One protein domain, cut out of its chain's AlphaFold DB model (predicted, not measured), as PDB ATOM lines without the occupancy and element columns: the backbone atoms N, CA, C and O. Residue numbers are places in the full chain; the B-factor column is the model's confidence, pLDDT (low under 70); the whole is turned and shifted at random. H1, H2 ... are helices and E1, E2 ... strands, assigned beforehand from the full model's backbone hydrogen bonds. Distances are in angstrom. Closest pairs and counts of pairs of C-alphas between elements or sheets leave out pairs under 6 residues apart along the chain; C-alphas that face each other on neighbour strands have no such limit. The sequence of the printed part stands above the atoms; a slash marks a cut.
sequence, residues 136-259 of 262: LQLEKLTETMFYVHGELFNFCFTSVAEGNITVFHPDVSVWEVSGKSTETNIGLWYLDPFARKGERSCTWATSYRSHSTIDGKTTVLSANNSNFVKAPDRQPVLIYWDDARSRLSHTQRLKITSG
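What this domain is: This is residues 136 to 259 of the 262 residues of the protein "Peptidase_M3 domain-containing protein" of Porticoccaceae bacterium (UniProt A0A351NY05). A strongly twisted sheet of five strands forms a wall, with H2 packed along E5 over one face and H1 packed mainly on the edge strand E1, while no named helix covers the other face; H1 and H2 come near each other. The short H3 only grazes the sheet near E4 and E5. The printed part has 124 residues, with three named helices and five named strands in the order H1 E1 E2 E3 E4 E5 H2 H3. The sheet is mixed, its order is E1 E2 E3 E5 E4, and the class is mixed, helices and strands. The whole is compact, with a radius of gyration of the C-alphas of 14.7 A and spans of 44 by 31 by 26 A.

Where its parts are: H1, residues 138 to 153, begins at C-alpha (220.654, 275.697, 196.563) and is 21.7 A long. E1 holds residues 155 to 159, and E2 residues 173 to 179, 19.9 A. E3, residues 185 to 194, is the longest strand by residues and measures 27.4 A; its last C-alpha is at (217.356, 280.252, 187.449). E4 holds residues 204 to 209, and E5 residues 220 to 228, 25.3 A. H2, residues 241 to 251, measures 15.7 A. H3, residues 254 to 257, ends at C-alpha (205.629, 260.293, 186.421).

How they stand to each other: E1, E2 and E3 form a meander, each strand the antiparallel neighbour of the one before; N 156 and O 178 are 2.8 A apart, N 175 and O 189 2.9 A. E3 and E5 are parallel at 16 degrees, with N 190 and O 222 2.8 A apart. E4 and E5, a hairpin, are antiparallel at 155 degrees, with N 206 and O 223 2.9 A apart. H1 is on the sheet at a height of 6.6 A; its closest C-alphas to E1 are those of His 149 and Phe 155, 5.8 A. H2 on one face of the sheet gives two layers, a helix layer and a strand layer; its height is 9.8 A, and it runs along E5 at 7 degrees on the local plane. H1 and H2 are close but not clearly touching, with C-alphas of Met 145 and Leu 248 7.2 A apart, at a steep tilt of 43 degrees, the same way. H1 and H3 are apart. In H1 and H2 every O i to N i+4 pair is within hydrogen-bond range; H3 is too short for such a pair.

The domain as a whole: The two C-alphas farthest apart, those of Ile 214 and Pro 232, are 47.1 A apart. The printed part has no cut. The links E1 to E2 and E5 to H2 are long. Residues 250 to 259 have pLDDT under 70.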
ATOM      1  N   LEU A 136     220.395 277.837 203.745       91.06
ATOM      2  CA  LEU A 136     219.601 277.346 202.617       91.06
ATOM      3  C   LEU A 136     220.325 277.570 201.284       91.06
ATOM      4  O   LEU A 136     219.877 278.320 200.413       91.06
ATOM      5  N   GLN A 137     221.457 276.886 201.121       92.12
ATOM      6  CA  GLN A 137     222.222 276.885 199.874       92.12
ATOM      7  C   GLN A 137     221.583 275.941 198.848       92.12
ATOM      8  O   GLN A 137     221.345 274.766 199.134       92.12
ATOM      9  N   LEU A 138     221.341 276.433 197.630       89.88
ATOM     10  CA  LEU A 138     220.654 275.697 196.563       89.88
ATOM     11  C   LEU A 138     221.288 274.329 196.260       89.88
ATOM     12  O   LEU A 138     220.583 273.330 196.103       89.88
ATOM     13  N   GLU A 139     222.615 274.275 196.195       89.44
ATOM     14  CA  GLU A 139     223.378 273.048 195.936       89.44
ATOM     15  C   GLU A 139     223.184 272.030 197.067       89.44
ATOM     16  O   GLU A 139     222.794 270.890 196.818       89.44
ATOM     17  N   LYS A 140     223.309 272.467 198.327       92.12
ATOM     18  CA  LYS A 140     223.110 271.614 199.511       92.12
ATOM     19  C   LYS A 140     221.676 271.123 199.661       92.12
ATOM     20  O   LYS A 140     221.449 269.986 200.072       92.12
ATOM     21  N   LEU A 141     220.698 271.931 199.264       91.06
ATOM     22  CA  LEU A 141     219.302 271.500 199.195       91.06
ATOM     23  C   LEU A 141     219.080 270.447 198.102       91.06
ATOM     24  O   LEU A 141     218.258 269.549 198.272       91.06
ATOM     25  N   THR A 142     219.824 270.525 196.999       90.69
ATOM     26  CA  THR A 142     219.800 269.517 195.927       90.69
ATOM     27  C   THR A 142     220.397 268.195 196.407       90.69
ATOM     28  O   THR A 142     219.765 267.155 196.250       90.69
ATOM     29  N   GLU A 143     221.551 268.239 197.075       91.81
ATOM     30  CA  GLU A 143     222.174 267.066 197.703       91.81
ATOM     31  C   GLU A 143     221.244 266.425 198.748       91.81
ATOM     32  O   GLU A 143     221.024 265.215 198.736       91.81
ATOM     33  N   THR A 144     220.633 267.241 199.611       91.69
ATOM     34  CA  THR A 144     219.685 266.776 200.638       91.69
ATOM     35  C   THR A 144     218.472 266.101 200.007       91.69
ATOM     36  O   THR A 144     218.007 265.061 200.469       91.69
ATOM     37  N   MET A 145     217.960 266.667 198.917       90.69
ATOM     38  CA  MET A 145     216.869 266.072 198.157       90.69
ATOM     39  C   MET A 145     217.272 264.709 197.581       90.69
ATOM     40  O   MET A 145     216.490 263.768 197.706       90.69
ATOM     41  N   PHE A 146     218.471 264.570 197.008       92.00
ATOM     42  CA  PHE A 146     218.965 263.273 196.536       92.00
ATOM     43  C   PHE A 146     219.103 262.263 197.671       92.00
ATOM     44  O   PHE A 146     218.650 261.131 197.519       92.00
ATOM     45  N   TYR A 147     219.636 262.682 198.820       93.00
ATOM     46  CA  TYR A 147     219.745 261.842 200.009       93.00
ATOM     47  C   TYR A 147     218.376 261.306 200.449       93.00
ATOM     48  O   TYR A 147     218.187 260.097 200.545       93.00
ATOM     49  N   VAL A 148     217.380 262.182 200.623       92.44
ATOM     50  CA  VAL A 148     216.025 261.777 201.036       92.44
ATOM     51  C   VAL A 148     215.384 260.818 200.025       92.44
ATOM     52  O   VAL A 148     214.732 259.855 200.423       92.44
ATOM     53  N   HIS A 149     215.575 261.038 198.721       90.62
ATOM     54  CA  HIS A 149     215.059 260.122 197.697       90.62
ATOM     55  C   HIS A 149     215.822 258.791 197.664       90.62
ATOM     56  O   HIS A 149     215.223 257.754 197.379       90.62
ATOM     57  N   GLY A 150     217.113 258.799 197.990       91.44
ATOM     58  CA  GLY A 150     217.908 257.590 198.165       91.44
ATOM     59  C   GLY A 150     217.441 256.747 199.344       91.44
ATOM     60  O   GLY A 150     217.311 255.535 199.198       91.44
ATOM     61  N   GLU A 151     217.115 257.375 200.471       92.88
ATOM     62  CA  GLU A 151     216.663 256.664 201.671       92.88
ATOM     63  C   GLU A 151     215.207 256.191 201.568       92.88
ATOM     64  O   GLU A 151     214.890 255.074 201.966       92.88
ATOM     65  N   LEU A 152     214.309 257.004 200.999       91.75
ATOM     66  CA  LEU A 152     212.884 256.661 200.917       91.75
ATOM     67  C   LEU A 152     212.517 255.817 199.693       91.75
ATOM     68  O   LEU A 152     211.584 255.018 199.764       91.75
ATOM     69  N   PHE A 153     213.190 256.027 198.558       88.88
ATOM     70  CA  PHE A 153     212.815 255.422 197.270       88.88
ATOM     71  C   PHE A 153     213.939 254.617 196.629       88.88
ATOM     72  O   PHE A 153     213.755 254.105 195.526       88.88
ATOM     73  N   ASN A 154     215.081 254.481 197.309       91.81
ATOM     74  CA  ASN A 154     216.216 253.714 196.817       91.81
ATOM     75  C   ASN A 154     216.684 254.207 195.434       91.81
ATOM     76  O   ASN A 154     216.995 253.416 194.546       91.81
ATOM     77  N   PHE A 155     216.700 255.528 195.242       92.88
ATOM     78  CA  PHE A 155     217.229 256.169 194.039       92.88
ATOM     79  C   PHE A 155     218.685 256.595 194.221       92.88
ATOM     80  O   PHE A 155     219.101 257.020 195.296       92.88
ATOM     81  N   CYS A 156     219.451 256.517 193.145       93.50
ATOM     82  CA  CYS A 156     220.783 257.084 193.030       93.50
ATOM     83  C   CYS A 156     220.769 258.142 191.927       93.50
ATOM     84  O   CYS A 156     220.161 257.926 190.878       93.50
ATOM     85  N   PHE A 157     221.410 259.281 192.183       94.44
ATOM     86  CA  PHE A 157     221.505 260.396 191.247       94.44
ATOM     87  C   PHE A 157     222.969 260.603 190.875       94.44
ATOM     88  O   PHE A 157     223.777 260.973 191.728       94.44
ATOM     89  N   THR A 158     223.298 260.404 189.603       94.25
ATOM     90  CA  THR A 158     224.654 260.581 189.073       94.25
ATOM     91  C   THR A 158     224.670 261.781 188.141       94.25
ATOM     92  O   THR A 158     223.901 261.834 187.185       94.25
ATOM     93  N   SER A 159     225.526 262.768 188.422       93.69
ATOM     94  CA  SER A 159     225.661 263.947 187.558       93.69
ATOM     95  C   SER A 159     226.167 263.539 186.176       93.69
ATOM     96  O   SER A 159     227.142 262.793 186.068       93.69
ATOM     97  N   VAL A 160     225.520 264.031 185.123       92.50
ATOM     98  CA  VAL A 160     225.965 263.817 183.747       92.50
ATOM     99  C   VAL A 160     226.942 264.927 183.370       92.50
ATOM    100  O   VAL A 160     226.634 266.106 183.531       92.50
ATOM    101  N   ALA A 161     228.118 264.555 182.856       87.56
ATOM    102  CA  ALA A 161     229.121 265.528 182.430       87.56
ATOM    103  C   ALA A 161     228.590 266.453 181.322       87.56
ATOM    104  O   ALA A 161     227.859 266.018 180.422       87.56
ATOM    105  N   GLU A 162     228.985 267.724 181.380       81.06
ATOM    106  CA  GLU A 162     228.625 268.722 180.374       81.06
ATOM    107  C   GLU A 162     229.018 268.249 178.965       81.06
ATOM    108  O   GLU A 162     230.102 267.711 178.748       81.06
ATOM    109  N   GLY A 163     228.113 268.430 178.001       79.94
ATOM    110  CA  GLY A 163     228.321 268.023 176.608       79.94
ATOM    111  C   GLY A 163     227.908 266.585 176.271       79.94
ATOM    112  O   GLY A 163     227.707 266.296 175.093       79.94
ATOM    113  N   ASN A 164     227.685 265.706 177.256       87.56
ATOM    114  CA  ASN A 164     227.201 264.342 176.985       87.56
ATOM    115  C   ASN A 164     225.721 264.299 176.574       87.56
ATOM    116  O   ASN A 164     225.290 263.374 175.888       87.56
ATOM    117  N   ILE A 165     224.932 265.284 177.006       89.12
ATOM    118  CA  ILE A 165     223.506 265.403 176.696       89.12
ATOM    119  C   ILE A 165     223.234 266.815 176.193       89.12
ATOM    120  O   ILE A 165     223.685 267.797 176.780       89.12
ATOM    121  N   THR A 166     222.459 266.924 175.114       90.12
ATOM    122  CA  THR A 166     221.989 268.217 174.620       90.12
ATOM    123  C   THR A 166     220.965 268.801 175.590       90.12
ATOM    124  O   THR A 166     219.925 268.198 175.855       90.12
ATOM    125  N   VAL A 167     221.255 269.993 176.100       92.25
ATOM    126  CA  VAL A 167     220.358 270.768 176.961       92.25
ATOM    127  C   VAL A 167     219.806 271.974 176.209       92.25
ATOM    128  O   VAL A 167     220.429 272.490 175.284       92.25
ATOM    129  N   PHE A 168     218.619 272.433 176.605       89.19
ATOM    130  CA  PHE A 168     217.963 273.592 175.986       89.19
ATOM    131  C   PHE A 168     218.506 274.937 176.493       89.19
ATOM    132  O   PHE A 168     218.216 275.978 175.905       89.19
ATOM    133  N   HIS A 169     219.268 274.935 177.589       91.19
ATOM    134  CA  HIS A 169     219.898 276.122 178.156       91.19
ATOM    135  C   HIS A 169     221.175 275.723 178.918       91.19
ATOM    136  O   HIS A 169     221.164 274.671 179.558       91.19
ATOM    137  N   PRO A 170     222.260 276.524 178.883       90.00
ATOM    138  CA  PRO A 170     223.533 276.183 179.536       90.00
ATOM    139  C   PRO A 170     223.446 276.050 181.060       90.00
ATOM    140  O   PRO A 170     224.238 275.338 181.656       90.00
ATOM    141  N   ASP A 171     222.467 276.697 181.694       89.56
ATOM    142  CA  ASP A 171     222.263 276.596 183.147       89.56
ATOM    143  C   ASP A 171     221.555 275.307 183.594       89.56
ATOM    144  O   ASP A 171     221.304 275.119 184.787       89.56
ATOM    145  N   VAL A 172     221.161 274.452 182.649       92.00
ATOM    146  CA  VAL A 172     220.430 273.224 182.953       92.00
ATOM    147  C   VAL A 172     221.420 272.131 183.299       92.00
ATOM    148  O   VAL A 172     222.206 271.694 182.461       92.00
ATOM    149  N   SER A 173     221.320 271.640 184.524       92.56
ATOM    150  CA  SER A 173     222.078 270.481 184.980       92.56
ATOM    151  C   SER A 173     221.251 269.208 184.808       92.56
ATOM    152  O   SER A 173     220.023 269.231 184.950       92.56
ATOM    153  N   VAL A 174     221.912 268.095 184.489       94.44
ATOM    154  CA  VAL A 174     221.255 266.812 184.208       94.44
ATOM    155  C   VAL A 174     221.839 265.722 185.095       94.44
ATOM    156  O   VAL A 174     223.056 265.596 185.217       94.44
ATOM    157  N   TRP A 175     220.964 264.909 185.679       94.75
ATOM    158  CA  TRP A 175     221.331 263.733 186.459       94.75
ATOM    159  C   TRP A 175     220.693 262.486 185.868       94.75
ATOM    160  O   TRP A 175     219.507 262.476 185.529       94.75
ATOM    161  N   GLU A 176     221.474 261.418 185.796       94.50
ATOM    162  CA  GLU A 176     220.966 260.070 185.602       94.50
ATOM    163  C   GLU A 176     220.401 259.548 186.921       94.50
ATOM    164  O   GLU A 176     221.031 259.668 187.972       94.50
ATOM    165  N   VAL A 177     219.195 258.984 186.856       94.06
ATOM    166  CA  VAL A 177     218.504 258.395 187.999       94.06
ATOM    167  C   VAL A 177     218.464 256.886 187.824       94.06
ATOM    168  O   VAL A 177     217.902 256.378 186.846       94.06
ATOM    169  N   SER A 178     219.023 256.160 188.786       93.81
ATOM    170  CA  SER A 178     219.050 254.697 188.807       93.81
ATOM    171  C   SER A 178     218.552 254.135 190.139       93.81
ATOM    172  O   SER A 178     218.458 254.842 191.142       93.81
ATOM    173  N   GLY A 179     218.188 252.853 190.158       91.38
ATOM    174  CA  GLY A 179     217.884 252.139 191.397       91.38
ATOM    175  C   GLY A 179     219.165 251.832 192.174       91.38
ATOM    176  O   GLY A 179     220.026 251.118 191.670       91.38
ATOM    177  N   LYS A 180     219.280 252.314 193.414       86.19
ATOM    178  CA  LYS A 180     220.461 252.155 194.282       86.19
ATOM    179  C   LYS A 180     220.791 250.685 194.591       86.19
ATOM    180  O   LYS A 180     221.959 250.373 194.778       86.19
ATOM    181  N   SER A 181     219.804 249.779 194.607       87.19
ATOM    182  CA  SER A 181     220.030 248.333 194.830       87.19
ATOM    183  C   SER A 181     219.961 247.462 193.575       87.19
ATOM    184  O   SER A 181     220.464 246.344 193.586       87.19
ATOM    185  N   THR A 182     219.304 247.928 192.512       84.69
ATOM    186  CA  THR A 182     219.056 247.130 191.300       84.69
ATOM    187  C   THR A 182     219.876 247.585 190.102       84.69
ATOM    188  O   THR A 182     219.773 246.973 189.040       84.69
ATOM    189  N   GLU A 183     220.585 248.711 190.229       83.19
ATOM    190  CA  GLU A 183     221.321 249.410 189.164       83.19
ATOM    191  C   GLU A 183     220.476 249.689 187.912       83.19
ATOM    192  O   GLU A 183     220.968 249.976 186.824       83.19
ATOM    193  N   THR A 184     219.152 249.625 188.051       86.75
ATOM    194  CA  THR A 184     218.244 249.776 186.923       86.75
ATOM    195  C   THR A 184     218.148 251.251 186.565       86.75
ATOM    196  O   THR A 184     217.756 252.053 187.411       86.75
ATOM    197  N   ASN A 185     218.439 251.607 185.315       89.88
ATOM    198  CA  ASN A 185     218.213 252.964 184.822       89.88
ATOM    199  C   ASN A 185     216.705 253.285 184.842       89.88
ATOM    200  O   ASN A 185     215.887 252.575 184.247       89.88
ATOM    201  N   ILE A 186     216.353 254.345 185.569       90.75
ATOM    202  CA  ILE A 186     214.990 254.871 185.684       90.75
ATOM    203  C   ILE A 186     214.795 255.987 184.655       90.75
ATOM    204  O   ILE A 186     213.760 256.032 183.983       90.75
ATOM    205  N   GLY A 187     215.792 256.862 184.503       92.50
ATOM    206  CA  GLY A 187     215.821 257.869 183.451       92.50
ATOM    207  C   GLY A 187     216.678 259.085 183.773       92.50
ATOM    208  O   GLY A 187     217.699 258.965 184.442       92.50
ATOM    209  N   LEU A 188     216.274 260.251 183.264       93.69
ATOM    210  CA  LEU A 188     217.011 261.509 183.397       93.69
ATOM    211  C   LEU A 188     216.170 262.572 184.096       93.69
ATOM    212  O   LEU A 188     214.988 262.771 183.784       93.69
ATOM    213  N   TRP A 189     216.820 263.293 185.002       93.62
ATOM    214  CA  TRP A 189     216.266 264.449 185.683       93.62
ATOM    215  C   TRP A 189     217.028 265.718 185.302       93.62
ATOM    216  O   TRP A 189     218.246 265.783 185.437       93.62
ATOM    217  N   TYR A 190     216.297 266.723 184.832       93.75
ATOM    218  CA  TYR A 190     216.817 268.027 184.437       93.75
ATOM    219  C   TYR A 190     216.454 269.052 185.514       93.75
ATOM    220  O   TYR A 190     215.296 269.125 185.933       93.75
ATOM    221  N   LEU A 191     217.408 269.879 185.933       92.19
ATOM    222  CA  LEU A 191     217.154 271.011 186.819       92.19
ATOM    223  C   LEU A 191     217.462 272.314 186.097       92.19
ATOM    224  O   LEU A 191     218.585 272.526 185.652       92.19
ATOM    225  N   ASP A 192     216.479 273.202 186.073       91.88
ATOM    226  CA  ASP A 192     216.590 274.561 185.565       91.88
ATOM    227  C   ASP A 192     216.239 275.543 186.695       91.88
ATOM    228  O   ASP A 192     215.062 275.813 186.947       91.88
ATOM    229  N   PRO A 193     217.219 275.992 187.493       88.81
ATOM    230  CA  PRO A 193     216.913 276.668 188.748       88.81
ATOM    231  C   PRO A 193     216.722 278.186 188.620       88.81
ATOM    232  O   PRO A 193     216.224 278.800 189.567       88.81
ATOM    233  N   PHE A 194     217.139 278.806 187.512       89.25
ATOM    234  CA  PHE A 194     217.356 280.252 187.449       89.25
ATOM    235  C   PHE A 194     216.333 281.000 186.606       89.25
ATOM    236  O   PHE A 194     215.974 280.593 185.509       89.25
ATOM    237  N   ALA A 195     215.935 282.178 187.091       86.38
ATOM    238  CA  ALA A 195     215.053 283.074 186.358       86.38
ATOM    239  C   ALA A 195     215.743 283.675 185.123       86.38
ATOM    240  O   ALA A 195     216.814 284.276 185.233       86.38
ATOM    241  N   ARG A 196     215.064 283.643 183.972       85.94
ATOM    242  CA  ARG A 196     215.487 284.350 182.751       85.94
ATOM    243  C   ARG A 196     214.328 285.031 182.029       85.94
ATOM    244  O   ARG A 196     213.153 284.762 182.271       85.94
ATOM    245  N   LYS A 197     214.659 285.948 181.118       82.88
ATOM    246  CA  LYS A 197     213.660 286.666 180.313       82.88
ATOM    247  C   LYS A 197     212.910 285.685 179.406       82.88
ATOM    248  O   LYS A 197     213.533 284.917 178.685       82.88
ATOM    249  N   GLY A 198     211.579 285.760 179.418       79.44
ATOM    250  CA  GLY A 198     210.703 284.892 178.622       79.44
ATOM    251  C   GLY A 198     210.325 283.579 179.310       79.44
ATOM    252  O   GLY A 198     209.420 282.897 178.841       79.44
ATOM    253  N   GLU A 199     210.952 283.246 180.438       78.12
ATOM    254  CA  GLU A 199     210.546 282.106 181.250       78.12
ATOM    255  C   GLU A 199     209.353 282.468 182.148       78.12
ATOM    256  O   GLU A 199     209.240 283.585 182.666       78.12
ATOM    257  N   ARG A 200     208.434 281.512 182.316       76.50
ATOM    258  CA  ARG A 200     207.285 281.652 183.214       76.50
ATOM    259  C   ARG A 200     207.771 281.793 184.664       76.50
ATOM    260  O   ARG A 200     208.772 281.204 185.046       76.50
ATOM    261  N   SER A 201     207.042 282.561 185.477       74.38
ATOM    262  CA  SER A 201     207.309 282.680 186.919       74.38
ATOM    263  C   SER A 201     206.741 281.483 187.709       74.38
ATOM    264  O   SER A 201     205.695 280.951 187.333       74.38
ATOM    265  N   CYS A 202     207.353 281.197 188.866       75.62
ATOM    266  CA  CYS A 202     207.101 280.117 189.838       75.62
ATOM    267  C   CYS A 202     207.898 278.820 189.596       75.62
ATOM    268  O   CYS A 202     208.644 278.678 188.644       75.62
ATOM    269  N   THR A 203     207.758 277.859 190.506       84.00
ATOM    270  CA  THR A 203     208.342 276.520 190.367       84.00
ATOM    271  C   THR A 203     207.346 275.590 189.677       84.00
ATOM    272  O   THR A 203     206.156 275.626 189.994       84.00
ATOM    273  N   TRP A 204     207.805 274.739 188.760       85.50
ATOM    274  CA  TRP A 204     206.987 273.661 188.193       85.50
ATOM    275  C   TRP A 204     207.831 272.436 187.841       85.50
ATOM    276  O   TRP A 204     209.059 272.477 187.831       85.50
ATOM    277  N   ALA A 205     207.152 271.323 187.568       88.62
ATOM    278  CA  ALA A 205     207.762 270.106 187.053       88.62
ATOM    279  C   ALA A 205     207.067 269.703 185.749       88.62
ATOM    280  O   ALA A 205     205.836 269.761 185.668       88.62
ATOM    281  N   THR A 206     207.847 269.281 184.758       87.88
ATOM    282  CA  THR A 206     207.368 268.861 183.436       87.88
ATOM    283  C   THR A 206     207.971 267.509 183.086       87.88
ATOM    284  O   THR A 206     209.164 267.304 183.264       87.88
ATOM    285  N   SER A 207     207.168 266.591 182.548       89.25
ATOM    286  CA  SER A 207     207.685 265.351 181.967       89.25
ATOM    287  C   SER A 207     207.825 265.510 180.457       89.25
ATOM    288  O   SER A 207     206.851 265.825 179.780       89.25
ATOM    289  N   TYR A 208     209.034 265.297 179.938       90.12
ATOM    290  CA  TYR A 208     209.279 265.189 178.496       90.12
ATOM    291  C   TYR A 208     208.948 263.791 177.980       90.12
ATOM    292  O   TYR A 208     208.508 263.630 176.846       90.12
ATOM    293  N   ARG A 209     209.148 262.777 178.827       89.69
ATOM    294  CA  ARG A 209     208.753 261.397 178.559       89.69
ATOM    295  C   ARG A 209     208.256 260.763 179.846       89.69
ATOM    296  O   ARG A 209     209.043 260.544 180.769       89.69
ATOM    297  N   SER A 210     206.961 260.478 179.886       86.81
ATOM    298  CA  SER A 210     206.317 259.785 180.999       86.81
ATOM    299  C   SER A 210     206.680 258.303 181.008       86.81
ATOM    300  O   SER A 210     207.046 257.733 179.978       86.81
ATOM    301  N   HIS A 211     206.541 257.661 182.165       85.56
ATOM    302  CA  HIS A 211     206.605 256.208 182.245       85.56
ATOM    303  C   HIS A 211     205.469 255.568 181.436       85.56
ATOM    304  O   HIS A 211     204.307 255.954 181.570       85.56
ATOM    305  N   SER A 212     205.809 254.566 180.628       84.50
ATOM    306  CA  SER A 212     204.858 253.704 179.934       84.50
ATOM    307  C   SER A 212     205.407 252.281 179.879       84.50
ATOM    308  O   SER A 212     206.622 252.072 179.836       84.50
ATOM    309  N   THR A 213     204.496 251.312 179.893       86.56
ATOM    310  CA  THR A 213     204.774 249.891 179.642       86.56
ATOM    311  C   THR A 213     204.025 249.356 178.423       86.56
ATOM    312  O   THR A 213     204.192 248.187 178.089       86.56
ATOM    313  N   ILE A 214     203.216 250.193 177.760       87.38
ATOM    314  CA  ILE A 214     202.334 249.785 176.655       87.38
ATOM    315  C   ILE A 214     203.157 249.289 175.459       87.38
ATOM    316  O   ILE A 214     202.905 248.197 174.963       87.38
ATOM    317  N   ASP A 215     204.188 250.041 175.069       86.94
ATOM    318  CA  ASP A 215     205.057 249.731 173.920       86.94
ATOM    319  C   ASP A 215     206.426 249.173 174.355       86.94
ATOM    320  O   ASP A 215     207.414 249.230 173.623       86.94
ATOM    321  N   GLY A 216     206.503 248.653 175.584       83.38
ATOM    322  CA  GLY A 216     207.744 248.239 176.233       83.38
ATOM    323  C   GLY A 216     208.251 249.244 177.267       83.38
ATOM    324  O   GLY A 216     207.680 250.311 177.483       83.38
ATOM    325  N   LYS A 217     209.322 248.869 177.973       80.94
ATOM    326  CA  LYS A 217     209.869 249.664 179.077       80.94
ATOM    327  C   LYS A 217     210.612 250.887 178.536       80.94
ATOM    328  O   LYS A 217     211.676 250.748 177.936       80.94
ATOM    329  N   THR A 218     210.101 252.080 178.824       85.69
ATOM    330  CA  THR A 218     210.767 253.351 178.503       85.69
ATOM    331  C   THR A 218     211.282 254.046 179.759       85.69
ATOM    332  O   THR A 218     210.638 254.012 180.809       85.69
ATOM    333  N   THR A 219     212.426 254.723 179.654       88.81
ATOM    334  CA  THR A 219     212.957 255.541 180.754       88.81
ATOM    335  C   THR A 219     212.229 256.882 180.847       88.81
ATOM    336  O   THR A 219     211.710 257.390 179.851       88.81
ATOM    337  N   VAL A 220     212.189 257.474 182.035       91.25
ATOM    338  CA  VAL A 220     211.475 258.731 182.289       91.25
ATOM    339  C   VAL A 220     212.387 259.922 182.026       91.25
ATOM    340  O   VAL A 220     213.537 259.932 182.449       91.25
ATOM    341  N   LEU A 221     211.878 260.949 181.351       92.44
ATOM    342  CA  LEU A 221     212.566 262.231 181.203       92.44
ATOM    343  C   LEU A 221     211.725 263.299 181.897       92.44
ATOM    344  O   LEU A 221     210.568 263.516 181.522       92.44
ATOM    345  N   SER A 222     212.283 263.944 182.917       91.38
ATOM    346  CA  SER A 222     211.561 264.922 183.735       91.38
ATOM    347  C   SER A 222     212.428 266.125 184.069       91.38
ATOM    348  O   SER A 222     213.608 265.975 184.362       91.38
ATOM    349  N   ALA A 223     211.835 267.312 184.048       90.75
ATOM    350  CA  ALA A 223     212.479 268.571 184.373       90.75
ATOM    351  C   ALA A 223     211.807 269.241 185.571       90.75
ATOM    352  O   ALA A 223     210.582 269.211 185.708       90.75
ATOM    353  N   ASN A 224     212.611 269.878 186.417       91.25
ATOM    354  CA  ASN A 224     212.146 270.816 187.423       91.25
ATOM    355  C   ASN A 224     212.672 272.214 187.100       91.25
ATOM    356  O   ASN A 224     213.877 272.406 186.953       91.25
ATOM    357  N   ASN A 225     211.757 273.172 187.022       89.38
ATOM    358  CA  ASN A 225     212.056 274.569 186.756       89.38
ATOM    359  C   ASN A 225     211.774 275.397 188.007       89.38
ATOM    360  O   ASN A 225     210.786 275.167 188.707       89.38
ATOM    361  N   SER A 226     212.638 276.365 188.286       88.19
ATOM    362  CA  SER A 226     212.487 277.375 189.335       88.19
ATOM    363  C   SER A 226     212.948 278.735 188.809       88.19
ATOM    364  O   SER A 226     213.533 278.834 187.737       88.19
ATOM    365  N   ASN A 227     212.698 279.806 189.563       86.12
ATOM    366  CA  ASN A 227     213.091 281.161 189.166       86.12
ATOM    367  C   ASN A 227     213.956 281.848 190.223       86.12
ATOM    368  O   ASN A 227     213.683 282.983 190.619       86.12
ATOM    369  N   PHE A 228     215.000 281.169 190.690       86.38
ATOM    370  CA  PHE A 228     215.940 281.778 191.621       86.38
ATOM    371  C   PHE A 228     216.793 282.830 190.920       86.38
ATOM    372  O   PHE A 228     217.081 282.751 189.723       86.38
ATOM    373  N   VAL A 229     217.187 283.847 191.679       83.75
ATOM    374  CA  VAL A 229     218.122 284.861 191.202       83.75
ATOM    375  C   VAL A 229     219.522 284.263 191.272       83.75
ATOM    376  O   VAL A 229     219.912 283.726 192.309       83.75
ATOM    377  N   LYS A 230     220.271 284.344 190.171       85.19
ATOM    378  CA  LYS A 230     221.674 283.925 190.159       85.19
ATOM    379  C   LYS A 230     222.478 284.761 191.149       85.19
ATOM    380  O   LYS A 230     222.361 285.987 191.163       85.19
ATOM    381  N   ALA A 231     223.295 284.089 191.949       84.25
ATOM    382  CA  ALA A 231     224.304 284.758 192.750       84.25
ATOM    383  C   ALA A 231     225.433 285.282 191.835       84.25
ATOM    384  O   ALA A 231     225.609 284.759 190.731       84.25
ATOM    385  N   PRO A 232     226.192 286.304 192.267       84.69
ATOM    386  CA  PRO A 232     227.444 286.672 191.617       84.69
ATOM    387  C   PRO A 232     228.394 285.473 191.509       84.69
ATOM    388  O   PRO A 232     228.324 284.544 192.318       84.69
ATOM    389  N   ASP A 233     229.308 285.518 190.538       79.19
ATOM    390  CA  ASP A 233     230.270 284.439 190.310       79.19
ATOM    391  C   ASP A 233     230.978 284.026 191.610       79.19
ATOM    392  O   ASP A 233     231.491 284.865 192.356       79.19
ATOM    393  N   ARG A 234     231.032 282.708 191.851       77.31
ATOM    394  CA  ARG A 234     231.662 282.067 193.024       77.31
ATOM    395  C   ARG A 234     230.984 282.335 194.374       77.31
ATOM    396  O   ARG A 234     231.592 282.062 195.407       77.31
ATOM    397  N   GLN A 235     229.746 282.827 194.391       84.88
ATOM    398  CA  GLN A 235     228.933 282.888 195.608       84.88
ATOM    399  C   GLN A 235     227.837 281.815 195.595       84.88
ATOM    400  O   GLN A 235     227.266 281.537 194.538       84.88
ATOM    401  N   PRO A 236     227.511 281.217 196.754       87.56
ATOM    402  CA  PRO A 236     226.417 280.265 196.833       87.56
ATOM    403  C   PRO A 236     225.079 280.963 196.570       87.56
ATOM    404  O   PRO A 236     224.839 282.094 196.996       87.56
ATOM    405  N   VAL A 237     224.170 280.254 195.904       89.75
ATOM    406  CA  VAL A 237     222.796 280.724 195.709       89.75
ATOM    407  C   VAL A 237     222.002 280.437 196.978       89.75
ATOM    408  O   VAL A 237     221.676 279.284 197.266       89.75
ATOM    409  N   LEU A 238     221.707 281.491 197.737       89.69
ATOM    410  CA  LEU A 238     220.900 281.420 198.955       89.69
ATOM    411  C   LEU A 238     219.428 281.668 198.638       89.69
ATOM    412  O   LEU A 238     219.092 282.662 197.989       89.69
ATOM    413  N   ILE A 239     218.549 280.801 199.136       87.94
ATOM    414  CA  ILE A 239     217.102 280.908 198.922       87.94
ATOM    415  C   ILE A 239     216.347 281.022 200.246       87.94
ATOM    416  O   ILE A 239     216.815 280.567 201.285       87.94
ATOM    417  N   TYR A 240     215.169 281.639 200.213       85.12
ATOM    418  CA  TYR A 240     214.311 281.734 201.393       85.12
ATOM    419  C   TYR A 240     213.649 280.387 201.713       85.12
ATOM    420  O   TYR A 240     213.545 279.500 200.864       85.12
ATOM    421  N   TRP A 241     213.164 280.239 202.946       84.81
ATOM    422  CA  TRP A 241     212.517 279.005 203.404       84.81
ATOM    423  C   TRP A 241     211.319 278.590 202.536       84.81
ATOM    424  O   TRP A 241     211.204 277.425 202.155       84.81
ATOM    425  N   ASP A 242     210.467 279.541 202.150       81.00
ATOM    426  CA  ASP A 242     209.315 279.265 201.284       81.00
ATOM    427  C   ASP A 242     209.727 278.772 199.891       81.00
ATOM    428  O   ASP A 242     209.102 277.866 199.332       81.00
ATOM    429  N   ASP A 243     210.817 279.315 199.351       83.06
ATOM    430  CA  ASP A 243     211.405 278.885 198.085       83.06
ATOM    431  C   ASP A 243     211.974 277.460 198.194       83.06
ATOM    432  O   ASP A 243     211.731 276.617 197.321       83.06
ATOM    433  N   ALA A 244     212.660 277.148 199.301       85.12
ATOM    434  CA  ALA A 244     213.151 275.803 199.595       85.12
ATOM    435  C   ALA A 244     211.996 274.792 199.716       85.12
ATOM    436  O   ALA A 244     212.038 273.714 199.116       85.12
ATOM    437  N   ARG A 245     210.917 275.160 200.416       83.62
ATOM    438  CA  ARG A 245     209.709 274.334 200.553       83.62
ATOM    439  C   ARG A 245     209.017 274.109 199.210       83.62
ATOM    440  O   ARG A 245     208.656 272.974 198.886       83.62
ATOM    441  N   SER A 246     208.846 275.170 198.417       78.19
ATOM    442  CA  SER A 246     208.262 275.095 197.073       78.19
ATOM    443  C   SER A 246     209.050 274.123 196.194       78.19
ATOM    444  O   SER A 246     208.455 273.211 195.612       78.19
ATOM    445  N   ARG A 247     210.381 274.241 196.164       77.62
ATOM    446  CA  ARG A 247     211.272 273.336 195.423       77.62
ATOM    447  C   ARG A 247     211.055 271.874 195.820       77.62
ATOM    448  O   ARG A 247     210.747 271.054 194.959       77.62
ATOM    449  N   LEU A 248     211.136 271.564 197.116       75.88
ATOM    450  CA  LEU A 248     210.979 270.196 197.625       75.88
ATOM    451  C   LEU A 248     209.622 269.580 197.244       75.88
ATOM    452  O   LEU A 248     209.559 268.409 196.867       75.88
ATOM    453  N   SER A 249     208.539 270.365 197.281       72.62
ATOM    454  CA  SER A 249     207.204 269.880 196.903       72.62
ATOM    455  C   SER A 249     207.069 269.541 195.411       72.62
ATOM    456  O   SER A 249     206.403 268.569 195.054       72.62
ATOM    457  N   HIS A 250     207.719 270.298 194.522       65.19
ATOM    458  CA  HIS A 250     207.620 270.067 193.079       65.19
ATOM    459  C   HIS A 250     208.504 268.910 192.612       65.19
ATOM    460  O   HIS A 250     208.157 268.245 191.637       65.19
ATOM    461  N   THR A 251     209.572 268.596 193.347       55.84
ATOM    462  CA  THR A 251     210.350 267.370 193.137       55.84
ATOM    463  C   THR A 251     209.526 266.121 193.445       55.84
ATOM    464  O   THR A 251     209.608 265.148 192.702       55.84
ATOM    465  N   GLN A 252     208.650 266.135 194.460       49.22
ATOM    466  CA  GLN A 252     207.812 264.967 194.774       49.22
ATOM    467  C   GLN A 252     206.900 264.542 193.610       49.22
ATOM    468  O   GLN A 252     206.497 263.383 193.554       49.22
ATOM    469  N   ARG A 253     206.616 265.419 192.633       48.94
ATOM    470  CA  ARG A 253     205.863 265.046 191.422       48.94
ATOM    471  C   ARG A 253     206.622 264.102 190.482       48.94
ATOM    472  O   ARG A 253     205.967 263.475 189.653       48.94
ATOM    473  N   LEU A 254     207.934 263.902 190.664       45.78
ATOM    474  CA  LEU A 254     208.676 262.805 190.026       45.78
ATOM    475  C   LEU A 254     208.040 261.435 190.325       45.78
ATOM    476  O   LEU A 254     208.015 260.589 189.430       45.78
ATOM    477  N   LYS A 255     207.445 261.241 191.520       40.31
ATOM    478  CA  LYS A 255     206.708 260.011 191.891       40.31
ATOM    479  C   LYS A 255     205.579 259.671 190.928       40.31
ATOM    480  O   LYS A 255     205.353 258.503 190.634       40.31
ATOM    481  N   ILE A 256     204.832 260.681 190.486       39.50
ATOM    482  CA  ILE A 256     203.618 260.469 189.691       39.50
ATOM    483  C   ILE A 256     204.006 260.066 188.264       39.50
ATOM    484  O   ILE A 256     203.329 259.262 187.633       39.50
ATOM    485  N   THR A 257     205.142 260.566 187.777       37.84
ATOM    486  CA  THR A 257     205.629 260.293 186.421       37.84
ATOM    487  C   THR A 257     206.408 258.985 186.284       37.84
ATOM    488  O   THR A 257     206.558 258.513 185.161       37.84
ATOM    489  N   SER A 258     206.899 258.396 187.383       41.09
ATOM    490  CA  SER A 258     207.697 257.157 187.372       41.09
ATOM    491  C   SER A 258     206.897 255.871 187.600       41.09
ATOM    492  O   SER A 258     207.485 254.794 187.610       41.09
ATOM    493  N   GLY A 259     205.573 255.955 187.783       38.62
ATOM    494  CA  GLY A 259     204.712 254.775 187.947       38.62
ATOM    495  C   GLY A 259     204.930 253.987 189.248       38.62
ATOM    496  O   GLY A 259     204.364 252.912 189.402       38.62
TER     497      GLY A 259